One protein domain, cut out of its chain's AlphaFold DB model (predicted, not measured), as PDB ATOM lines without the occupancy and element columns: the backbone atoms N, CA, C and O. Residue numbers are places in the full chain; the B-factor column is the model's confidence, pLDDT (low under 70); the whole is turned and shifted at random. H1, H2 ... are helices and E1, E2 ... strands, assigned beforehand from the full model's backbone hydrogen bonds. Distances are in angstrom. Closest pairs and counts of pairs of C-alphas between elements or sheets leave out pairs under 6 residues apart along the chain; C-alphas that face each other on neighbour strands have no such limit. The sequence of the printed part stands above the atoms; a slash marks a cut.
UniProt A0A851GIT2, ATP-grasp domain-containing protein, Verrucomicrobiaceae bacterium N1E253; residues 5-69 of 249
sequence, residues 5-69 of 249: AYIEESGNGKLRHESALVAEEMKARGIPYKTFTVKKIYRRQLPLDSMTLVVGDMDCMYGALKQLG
ATOM      1  N   ALA A   5      38.757 -52.581  94.433       98.19
ATOM      2  CA  ALA A   5      39.625 -51.411  94.331       98.19
ATOM      3  C   ALA A   5      41.124 -51.733  94.477       98.19
ATOM      4  O   ALA A   5      41.542 -52.553  95.298       98.19
ATOM      5  N   TYR A   6      41.954 -51.022  93.720       98.25
ATOM      6  CA  TYR A   6      43.386 -50.892  93.961       98.25
ATOM      7  C   TYR A   6      43.671 -49.485  94.472       98.25
ATOM      8  O   TYR A   6      43.361 -48.504  93.800       98.25
ATOM      9  N   ILE A   7      44.292 -49.388  95.646       98.19
ATOM     10  CA  ILE A   7      44.561 -48.106  96.309       98.19
ATOM     11  C   ILE A   7      46.067 -47.920  96.489       98.19
ATOM     12  O   ILE A   7      46.756 -48.779  97.040       98.19
ATOM     13  N   GLU A   8      46.594 -46.805  96.001       97.94
ATOM     14  CA  GLU A   8      48.019 -46.520  96.041       97.94
ATOM     15  C   GLU A   8      48.514 -46.296  97.479       97.94
ATOM     16  O   GLU A   8      47.950 -45.515  98.247       97.94
ATOM     17  N   GLU A   9      49.626 -46.947  97.822       96.38
ATOM     18  CA  GLU A   9      50.421 -46.693  99.020       96.38
ATOM     19  C   GLU A   9      51.771 -46.045  98.676       96.38
ATOM     20  O   GLU A   9      52.365 -46.278  97.622       96.38
ATOM     21  N   SER A  10      52.319 -45.292  99.630       91.44
ATOM     22  CA  SER A  10      53.661 -44.693  99.541       91.44
ATOM     23  C   SER A  10      54.785 -45.672  99.936       91.44
ATOM     24  O   SER A  10      55.944 -45.271 100.045       91.44
ATOM     25  N   GLY A  11      54.447 -46.950 100.145       87.94
ATOM     26  CA  GLY A  11      55.330 -48.021 100.610       87.94
ATOM     27  C   GLY A  11      55.043 -48.460 102.050       87.94
ATOM     28  O   GLY A  11      54.586 -47.669 102.877       87.94
ATOM     29  N   ASN A  12      55.336 -49.729 102.350       87.88
ATOM     30  CA  ASN A  12      55.153 -50.355 103.668       87.88
ATOM     31  C   ASN A  12      53.718 -50.233 104.225       87.88
ATOM     32  O   ASN A  12      53.549 -50.050 105.428       87.88
ATOM     33  N   GLY A  13      52.681 -50.285 103.382       87.50
ATOM     34  CA  GLY A  13      51.292 -50.154 103.844       87.50
ATOM     35  C   GLY A  13      50.818 -48.718 104.079       87.50
ATOM     36  O   GLY A  13      49.661 -48.518 104.440       87.50
ATOM     37  N   LYS A  14      51.677 -47.702 103.915       94.69
ATOM     38  CA  LYS A  14      51.335 -46.319 104.272       94.69
ATOM     39  C   LYS A  14      50.486 -45.651 103.191       94.69
ATOM     40  O   LYS A  14      50.987 -45.323 102.113       94.69
ATOM     41  N   LEU A  15      49.223 -45.388 103.511       96.69
ATOM     42  CA  LEU A  15      48.309 -44.619 102.666       96.69
ATOM     43  C   LEU A  15      48.490 -43.110 102.881       96.69
ATOM     44  O   LEU A  15      48.804 -42.655 103.983       96.69
ATOM     45  N   ARG A  16      48.297 -42.337 101.807       95.75
ATOM     46  CA  ARG A  16      48.090 -40.883 101.890       95.75
ATOM     47  C   ARG A  16      46.685 -40.599 102.422       95.75
ATOM     48  O   ARG A  16      45.873 -41.518 102.490       95.75
ATOM     49  N   HIS A  17      46.411 -39.350 102.787       96.56
ATOM     50  CA  HIS A  17      45.134 -38.963 103.386       96.56
ATOM     51  C   HIS A  17      43.937 -39.377 102.513       96.56
ATOM     52  O   HIS A  17      43.099 -40.154 102.958       96.56
ATOM     53  N   GLU A  18      43.929 -38.980 101.242       97.56
ATOM     54  CA  GLU A  18      42.857 -39.278 100.286       97.56
ATOM     55  C   GLU A  18      42.699 -40.787 100.059       97.56
ATOM     56  O   GLU A  18      41.593 -41.327 100.068       97.56
ATOM     57  N   SER A  19      43.821 -41.494  99.905       97.62
ATOM     58  CA  SER A  19      43.839 -42.952  99.754       97.62
ATOM     59  C   SER A  19      43.277 -43.663 100.988       97.62
ATOM     60  O   SER A  19      42.625 -44.697 100.854       97.62
ATOM     61  N   ALA A  20      43.520 -43.129 102.189       98.00
ATOM     62  CA  ALA A  20      42.985 -43.670 103.433       98.00
ATOM     63  C   ALA A  20      41.467 -43.469 103.529       98.00
ATOM     64  O   ALA A  20      40.772 -44.424 103.868       98.00
ATOM     65  N   LEU A  21      40.948 -42.291 103.151       98.31
ATOM     66  CA  LEU A  21      39.501 -42.033 103.102       98.31
ATOM     67  C   LEU A  21      38.790 -43.054 102.207       98.31
ATOM     68  O   LEU A  21      37.833 -43.694 102.643       98.31
ATOM     69  N   VAL A  22      39.308 -43.272 100.993       98.31
ATOM     70  CA  VAL A  22      38.726 -44.256 100.069       98.31
ATOM     71  C   VAL A  22      38.852 -45.676 100.617       98.31
ATOM     72  O   VAL A  22      37.901 -46.443 100.535       98.31
ATOM     73  N   ALA A  23      39.991 -46.053 101.204       98.31
ATOM     74  CA  ALA A  23      40.173 -47.392 101.770       98.31
ATOM     75  C   ALA A  23      39.193 -47.682 102.918       98.31
ATOM     76  O   ALA A  23      38.612 -48.770 102.990       98.31
ATOM     77  N   GLU A  24      38.987 -46.709 103.806       98.44
ATOM     78  CA  GLU A  24      37.999 -46.805 104.877       98.44
ATOM     79  C   GLU A  24      36.577 -46.935 104.336       98.44
ATOM     80  O   GLU A  24      35.800 -47.737 104.858       98.44
ATOM     81  N   GLU A  25      36.245 -46.180 103.292       98.56
ATOM     82  CA  GLU A  25      34.924 -46.228 102.679       98.56
ATOM     83  C   GLU A  25      34.689 -47.537 101.911       98.56
ATOM     84  O   GLU A  25      33.631 -48.148 102.046       98.56
ATOM     85  N   MET A  26      35.688 -48.050 101.184       98.12
ATOM     86  CA  MET A  26      35.619 -49.374 100.553       98.12
ATOM     87  C   MET A  26      35.328 -50.455 101.597       98.12
ATOM     88  O   MET A  26      34.445 -51.292 101.403       98.12
ATOM     89  N   LYS A  27      36.013 -50.396 102.748       98.12
ATOM     90  CA  LYS A  27      35.761 -51.301 103.874       98.12
ATOM     91  C   LYS A  27      34.336 -51.157 104.413       98.12
ATOM     92  O   LYS A  27      33.696 -52.177 104.662       98.12
ATOM     93  N   ALA A  28      33.838 -49.931 104.584       98.25
ATOM     94  CA  ALA A  28      32.476 -49.672 105.058       98.25
ATOM     95  C   ALA A  28      31.406 -50.206 104.087       98.25
ATOM     96  O   ALA A  28      30.400 -50.755 104.531       98.25
ATOM     97  N   ARG A  29      31.659 -50.126 102.774       97.69
ATOM     98  CA  ARG A  29      30.788 -50.660 101.710       97.69
ATOM     99  C   ARG A  29      30.916 -52.170 101.488       97.69
ATOM    100  O   ARG A  29      30.190 -52.723 100.669       97.69
ATOM    101  N   GLY A  30      31.850 -52.844 102.165       97.94
ATOM    102  CA  GLY A  30      32.143 -54.261 101.927       97.94
ATOM    103  C   GLY A  30      32.791 -54.541 100.564       97.94
ATOM    104  O   GLY A  30      32.775 -55.682 100.105       97.94
ATOM    105  N   ILE A  31      33.366 -53.523  99.917       98.06
ATOM    106  CA  ILE A  31      34.072 -53.661  98.643       98.06
ATOM    107  C   ILE A  31      35.530 -54.043  98.941       98.06
ATOM    108  O   ILE A  31      36.236 -53.301  99.634       98.06
ATOM    109  N   PRO A  32      36.025 -55.190  98.446       97.94
ATOM    110  CA  PRO A  32      37.403 -55.594  98.671       97.94
ATOM    111  C   PRO A  32      38.376 -54.623  97.996       97.94
ATOM    112  O   PRO A  32      38.213 -54.260  96.829       97.94
ATOM    113  N   TYR A  33      39.447 -54.262  98.705       97.81
ATOM    114  CA  TYR A  33      40.538 -53.480  98.136       97.81
ATOM    115  C   TYR A  33      41.907 -54.093  98.430       97.81
ATOM    116  O   TYR A  33      42.094 -54.832  99.399       97.81
ATOM    117  N   LYS A  34      42.886 -53.777  97.579       97.69
ATOM    118  CA  LYS A  34      44.299 -54.123  97.769       97.69
ATOM    119  C   LYS A  34      45.157 -52.877  97.636       97.69
ATOM    120  O   LYS A  34      44.949 -52.076  96.726       97.69
ATOM    121  N   THR A  35      46.160 -52.743  98.499       97.69
ATOM    122  CA  THR A  35      47.146 -51.670  98.350       97.69
ATOM    123  C   THR A  35      48.224 -52.040  97.335       97.69
ATOM    124  O   THR A  35      48.536 -53.217  97.107       97.69
ATOM    125  N   PHE A  36      48.793 -51.033  96.678       97.38
ATOM    126  CA  PHE A  36      49.901 -51.216  95.746       97.38
ATOM    127  C   PHE A  36      50.787 -49.974  95.660       97.38
ATOM    128  O   PHE A  36      50.342 -48.859  95.878       97.38
ATOM    129  N   THR A  37      52.047 -50.149  95.269       96.94
ATOM    130  CA  THR A  37      52.925 -49.023  94.908       96.94
ATOM    131  C   THR A  37      52.799 -48.708  93.421       96.94
ATOM    132  O   THR A  37      52.729 -49.656  92.630       96.94
ATOM    133  N   VAL A  38      52.973 -47.449  93.007       95.25
ATOM    134  CA  VAL A  38      52.985 -47.024  91.588       95.25
ATOM    135  C   VAL A  38      53.854 -47.891  90.655       95.25
ATOM    136  O   VAL A  38      53.521 -48.108  89.493       95.25
ATOM    137  N   LYS A  39      54.924 -48.520  91.168       95.81
ATOM    138  CA  LYS A  39      55.757 -49.473  90.407       95.81
ATOM    139  C   LYS A  39      54.952 -50.619  89.773       95.81
ATOM    140  O   LYS A  39      55.344 -51.101  88.713       95.81
ATOM    141  N   LYS A  40      53.851 -51.065  90.392       96.88
ATOM    142  CA  LYS A  40      52.978 -52.114  89.834       96.88
ATOM    143  C   LYS A  40      52.175 -51.624  88.627       96.88
ATOM    144  O   LYS A  40      51.978 -52.407  87.704       96.88
ATOM    145  N   ILE A  41      51.790 -50.345  88.599       96.62
ATOM    146  CA  ILE A  41      51.187 -49.699  87.424       96.62
ATOM    147  C   ILE A  41      52.211 -49.655  86.286       96.62
ATOM    148  O   ILE A  41      51.947 -50.170  85.204       96.62
ATOM    149  N   TYR A  42      53.430 -49.173  86.544       95.06
ATOM    150  CA  TYR A  42      54.475 -49.109  85.512       95.06
ATOM    151  C   TYR A  42      54.853 -50.481  84.935       95.06
ATOM    152  O   TYR A  42      55.175 -50.590  83.755       95.06
ATOM    153  N   ARG A  43      54.793 -51.538  85.754       96.69
ATOM    154  CA  ARG A  43      55.094 -52.922  85.352       96.69
ATOM    155  C   ARG A  43      53.884 -53.703  84.833       96.69
ATOM    156  O   ARG A  43      54.050 -54.874  84.512       96.69
ATOM    157  N   ARG A  44      52.693 -53.093  84.770       96.19
ATOM    158  CA  ARG A  44      51.433 -53.739  84.354       96.19
ATOM    159  C   ARG A  44      51.097 -55.010  85.145       96.19
ATOM    160  O   ARG A  44      50.794 -56.054  84.582       96.19
ATOM    161  N   GLN A  45      51.203 -54.929  86.470       96.50
ATOM    162  CA  GLN A  45      51.043 -56.069  87.386       96.50
ATOM    163  C   GLN A  45      49.696 -56.091  88.122       96.50
ATOM    164  O   GLN A  45      49.532 -56.859  89.070       96.50
ATOM    165  N   LEU A  46      48.757 -55.228  87.737       95.12
ATOM    166  CA  LEU A  46      47.412 -55.192  88.304       95.12
ATOM    167  C   LEU A  46      46.416 -55.699  87.251       95.12
ATOM    168  O   LEU A  46      46.456 -55.212  86.121       95.12
ATOM    169  N   PRO A  47      45.536 -56.657  87.584       95.00
ATOM    170  CA  PRO A  47      44.456 -57.077  86.698       95.00
ATOM    171  C   PRO A  47      43.355 -56.008  86.710       95.00
ATOM    172  O   PRO A  47      42.422 -56.088  87.503       95.00
ATOM    173  N   LEU A  48      43.523 -54.966  85.896       95.31
ATOM    174  CA  LEU A  48      42.559 -53.872  85.774       95.31
ATOM    175  C   LEU A  48      41.467 -54.231  84.759       95.31
ATOM    176  O   LEU A  48      41.765 -54.682  83.653       95.31
ATOM    177  N   ASP A  49      40.216 -53.976  85.123       93.75
ATOM    178  CA  ASP A  49      39.034 -54.154  84.280       93.75
ATOM    179  C   ASP A  49      37.998 -53.040  84.537       93.75
ATOM    180  O   ASP A  49      38.239 -52.117  85.316       93.75
ATOM    181  N   SER A  50      36.838 -53.121  83.883       92.38
ATOM    182  CA  SER A  50      35.745 -52.147  84.022       92.38
ATOM    183  C   SER A  50      35.009 -52.196  85.368       92.38
ATOM    184  O   SER A  50      34.120 -51.382  85.604       92.38
ATOM    185  N   MET A  51      35.349 -53.134  86.253       95.44
ATOM    186  CA  MET A  51      34.778 -53.253  87.599       95.44
ATOM    187  C   MET A  51      35.777 -52.845  88.689       95.44
ATOM    188  O   MET A  51      35.471 -52.928  89.881       95.44
ATOM    189  N   THR A  52      36.971 -52.409  88.290       96.44
ATOM    190  CA  THR A  52      38.081 -52.101  89.184       96.44
ATOM    191  C   THR A  52      38.234 -50.598  89.348       96.44
ATOM    192  O   THR A  52      38.553 -49.901  88.388       96.44
ATOM    193  N   LEU A  53      38.075 -50.099  90.574       97.81
ATOM    194  CA  LEU A  53      38.466 -48.736  90.931       97.81
ATOM    195  C   LEU A  53      39.981 -48.676  91.130       97.81
ATOM    196  O   LEU A  53      40.553 -49.514  91.827       97.81
ATOM    197  N   VAL A  54      40.635 -47.669  90.558       98.00
ATOM    198  CA  VAL A  54      42.028 -47.343  90.875       98.00
ATOM    199  C   VAL A  54      42.054 -45.982  91.551       98.00
ATOM    200  O   VAL A  54      41.469 -45.035  91.038       98.00
ATOM    201  N   VAL A  55      42.728 -45.882  92.694       97.81
ATOM    202  CA  VAL A  55      42.920 -44.615  93.410       97.81
ATOM    203  C   VAL A  55      44.393 -44.408  93.695       97.81
ATOM    204  O   VAL A  55      45.054 -45.282  94.251       97.81
ATOM    205  N   GLY A  56      44.893 -43.230  93.355       95.62
ATOM    206  CA  GLY A  56      46.253 -42.811  93.646       95.62
ATOM    207  C   GLY A  56      46.509 -41.398  93.153       95.62
ATOM    208  O   GLY A  56      45.581 -40.629  92.883       95.62
ATOM    209  N   ASP A  57      47.779 -41.050  93.036       93.00
ATOM    210  CA  ASP A  57      48.186 -39.793  92.440       93.00
ATOM    211  C   ASP A  57      48.064 -39.794  90.905       93.00
ATOM    212  O   ASP A  57      47.728 -40.797  90.273       93.00
ATOM    213  N   MET A  58      48.340 -38.641  90.297       90.94
ATOM    214  CA  MET A  58      48.216 -38.449  88.850       90.94
ATOM    215  C   MET A  58      48.993 -39.489  88.024       90.94
ATOM    216  O   MET A  58      48.494 -39.927  86.990       90.94
ATOM    217  N   ASP A  59      50.191 -39.900  88.460       91.69
ATOM    218  CA  ASP A  59      51.013 -40.853  87.703       91.69
ATOM    219  C   ASP A  59      50.396 -42.252  87.747       91.69
ATOM    220  O   ASP A  59      50.382 -42.976  86.745       91.69
ATOM    221  N   CYS A  60      49.845 -42.615  88.905       94.69
ATOM    222  CA  CYS A  60      49.043 -43.813  89.076       94.69
ATOM    223  C   CYS A  60      47.804 -43.792  88.165       94.69
ATOM    224  O   CYS A  60      47.610 -44.726  87.380       94.69
ATOM    225  N   MET A  61      47.001 -42.727  88.232       95.12
ATOM    226  CA  MET A  61      45.748 -42.615  87.479       95.12
ATOM    227  C   MET A  61      45.989 -42.673  85.967       95.12
ATOM    228  O   MET A  61      45.399 -43.499  85.273       95.12
ATOM    229  N   TYR A  62      46.934 -41.885  85.451       93.94
ATOM    230  CA  TYR A  62      47.275 -41.881  84.024       93.94
ATOM    231  C   TYR A  62      47.851 -43.217  83.551       93.94
ATOM    232  O   TYR A  62      47.539 -43.689  82.455       93.94
ATOM    233  N   GLY A  63      48.672 -43.866  84.380       95.38
ATOM    234  CA  GLY A  63      49.195 -45.192  84.078       95.38
ATOM    235  C   GLY A  63      48.110 -46.276  84.045       95.38
ATOM    236  O   GLY A  63      48.230 -47.218  83.256       95.38
ATOM    237  N   ALA A  64      47.063 -46.153  84.864       96.31
ATOM    238  CA  ALA A  64      45.912 -47.053  84.863       96.31
ATOM    239  C   ALA A  64      45.030 -46.848  83.621       96.31
ATOM    240  O   ALA A  64      44.760 -47.820  82.915       96.31
ATOM    241  N   LEU A  65      44.673 -45.600  83.292       95.31
ATOM    242  CA  LEU A  65      43.899 -45.270  82.084       95.31
ATOM    243  C   LEU A  65      44.580 -45.810  80.819       95.31
ATOM    244  O   LEU A  65      43.970 -46.537  80.035       95.31
ATOM    245  N   LYS A  66      45.896 -45.599  80.692       94.81
ATOM    246  CA  LYS A  66      46.684 -46.127  79.569       94.81
ATOM    247  C   LYS A  66      46.675 -47.658  79.480       94.81
ATOM    248  O   LYS A  66      46.746 -48.206  78.383       94.81
ATOM    249  N   GLN A  67      46.645 -48.368  80.607       95.31
ATOM    250  CA  GLN A  67      46.541 -49.835  80.613       95.31
ATOM    251  C   GLN A  67      45.151 -50.321  80.210       95.31
ATOM    252  O   GLN A  67      45.040 -51.372  79.583       95.31
ATOM    253  N   LEU A  68      44.118 -49.550  80.541       94.69
ATOM    254  CA  LEU A  68      42.730 -49.826  80.178       94.69
ATOM    255  C   LEU A  68      42.398 -49.450  78.726       94.69
ATOM    256  O   LEU A  68      41.333 -49.839  78.242       94.69
ATOM    257  N   GLY A  69      43.318 -48.764  78.034       94.50
ATOM    258  CA  GLY A  69      43.142 -48.280  76.664       94.50
ATOM    259  C   GLY A  69      42.329 -46.989  76.578       94.50
ATOM    260  O   GLY A  69      41.730 -46.734  75.544       94.50
TER     261      GLY A  69
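AT A GLANCE: This is residues 5 to 69 of the 249 residues of the protein "ATP-grasp domain-containing protein" of Verrucomicrobiaceae bacterium N1E253 (UniProt A0A851GIT2). A small parallel sheet, order E2 E1 E3, has H1 over one face, two layers. H2 and H3 pack together, and H3 only grazes the sheet. The 65 printed residues, mixed in class with three named helices and three strands, E1 H1 E2 H2 E3 H3, are compact, radius of gyration 11.1 A, spanning 30 by 24 by 17 A.

IN THESE COORDINATES: Strands E1, residues 5 to 8, from C-alpha 5 at (39.625, -51.411, 94.331), E2, 33 to 36, and E3, 52 to 55, are each 9.9 A long. H1, 17 to 28, is 16.7 A; H2, 39 to 42, 5.1 A; H3, 58 to 68, 15.3 A, ending at (42.730, -49.826, 80.178).

HOW THE PARTS SIT: Between the parallel neighbours E2 and E1, N 34 and O 5 are within hydrogen-bond range at 2.9 A; between the parallel neighbours E1 and E3, N 6 and O 53 are within hydrogen-bond range at 2.8 A. E1, H1, E2 form a strand-helix-strand unit, parallel neighbours with a helix between; E2, H2, E3 form a split one, E1 between; both crossovers are right-handed. H1 runs along E1, 21 degrees on the local plane, height 9.1 A; the closest C-alphas, Ile 7 and Ser 19, are 6.2 A apart. H2 touches H3, closest C-alphas Ile 41 and Gly 63, 6.0 A. In H1 and H3 every O i to N i+4 pair is within range; H2 is too short for one.

THE WHOLE: The farthest C-alphas, Ala 28 and Gly 69, are 30.4 A apart. The printed part has no cut and no long link; no printed residue is under 70.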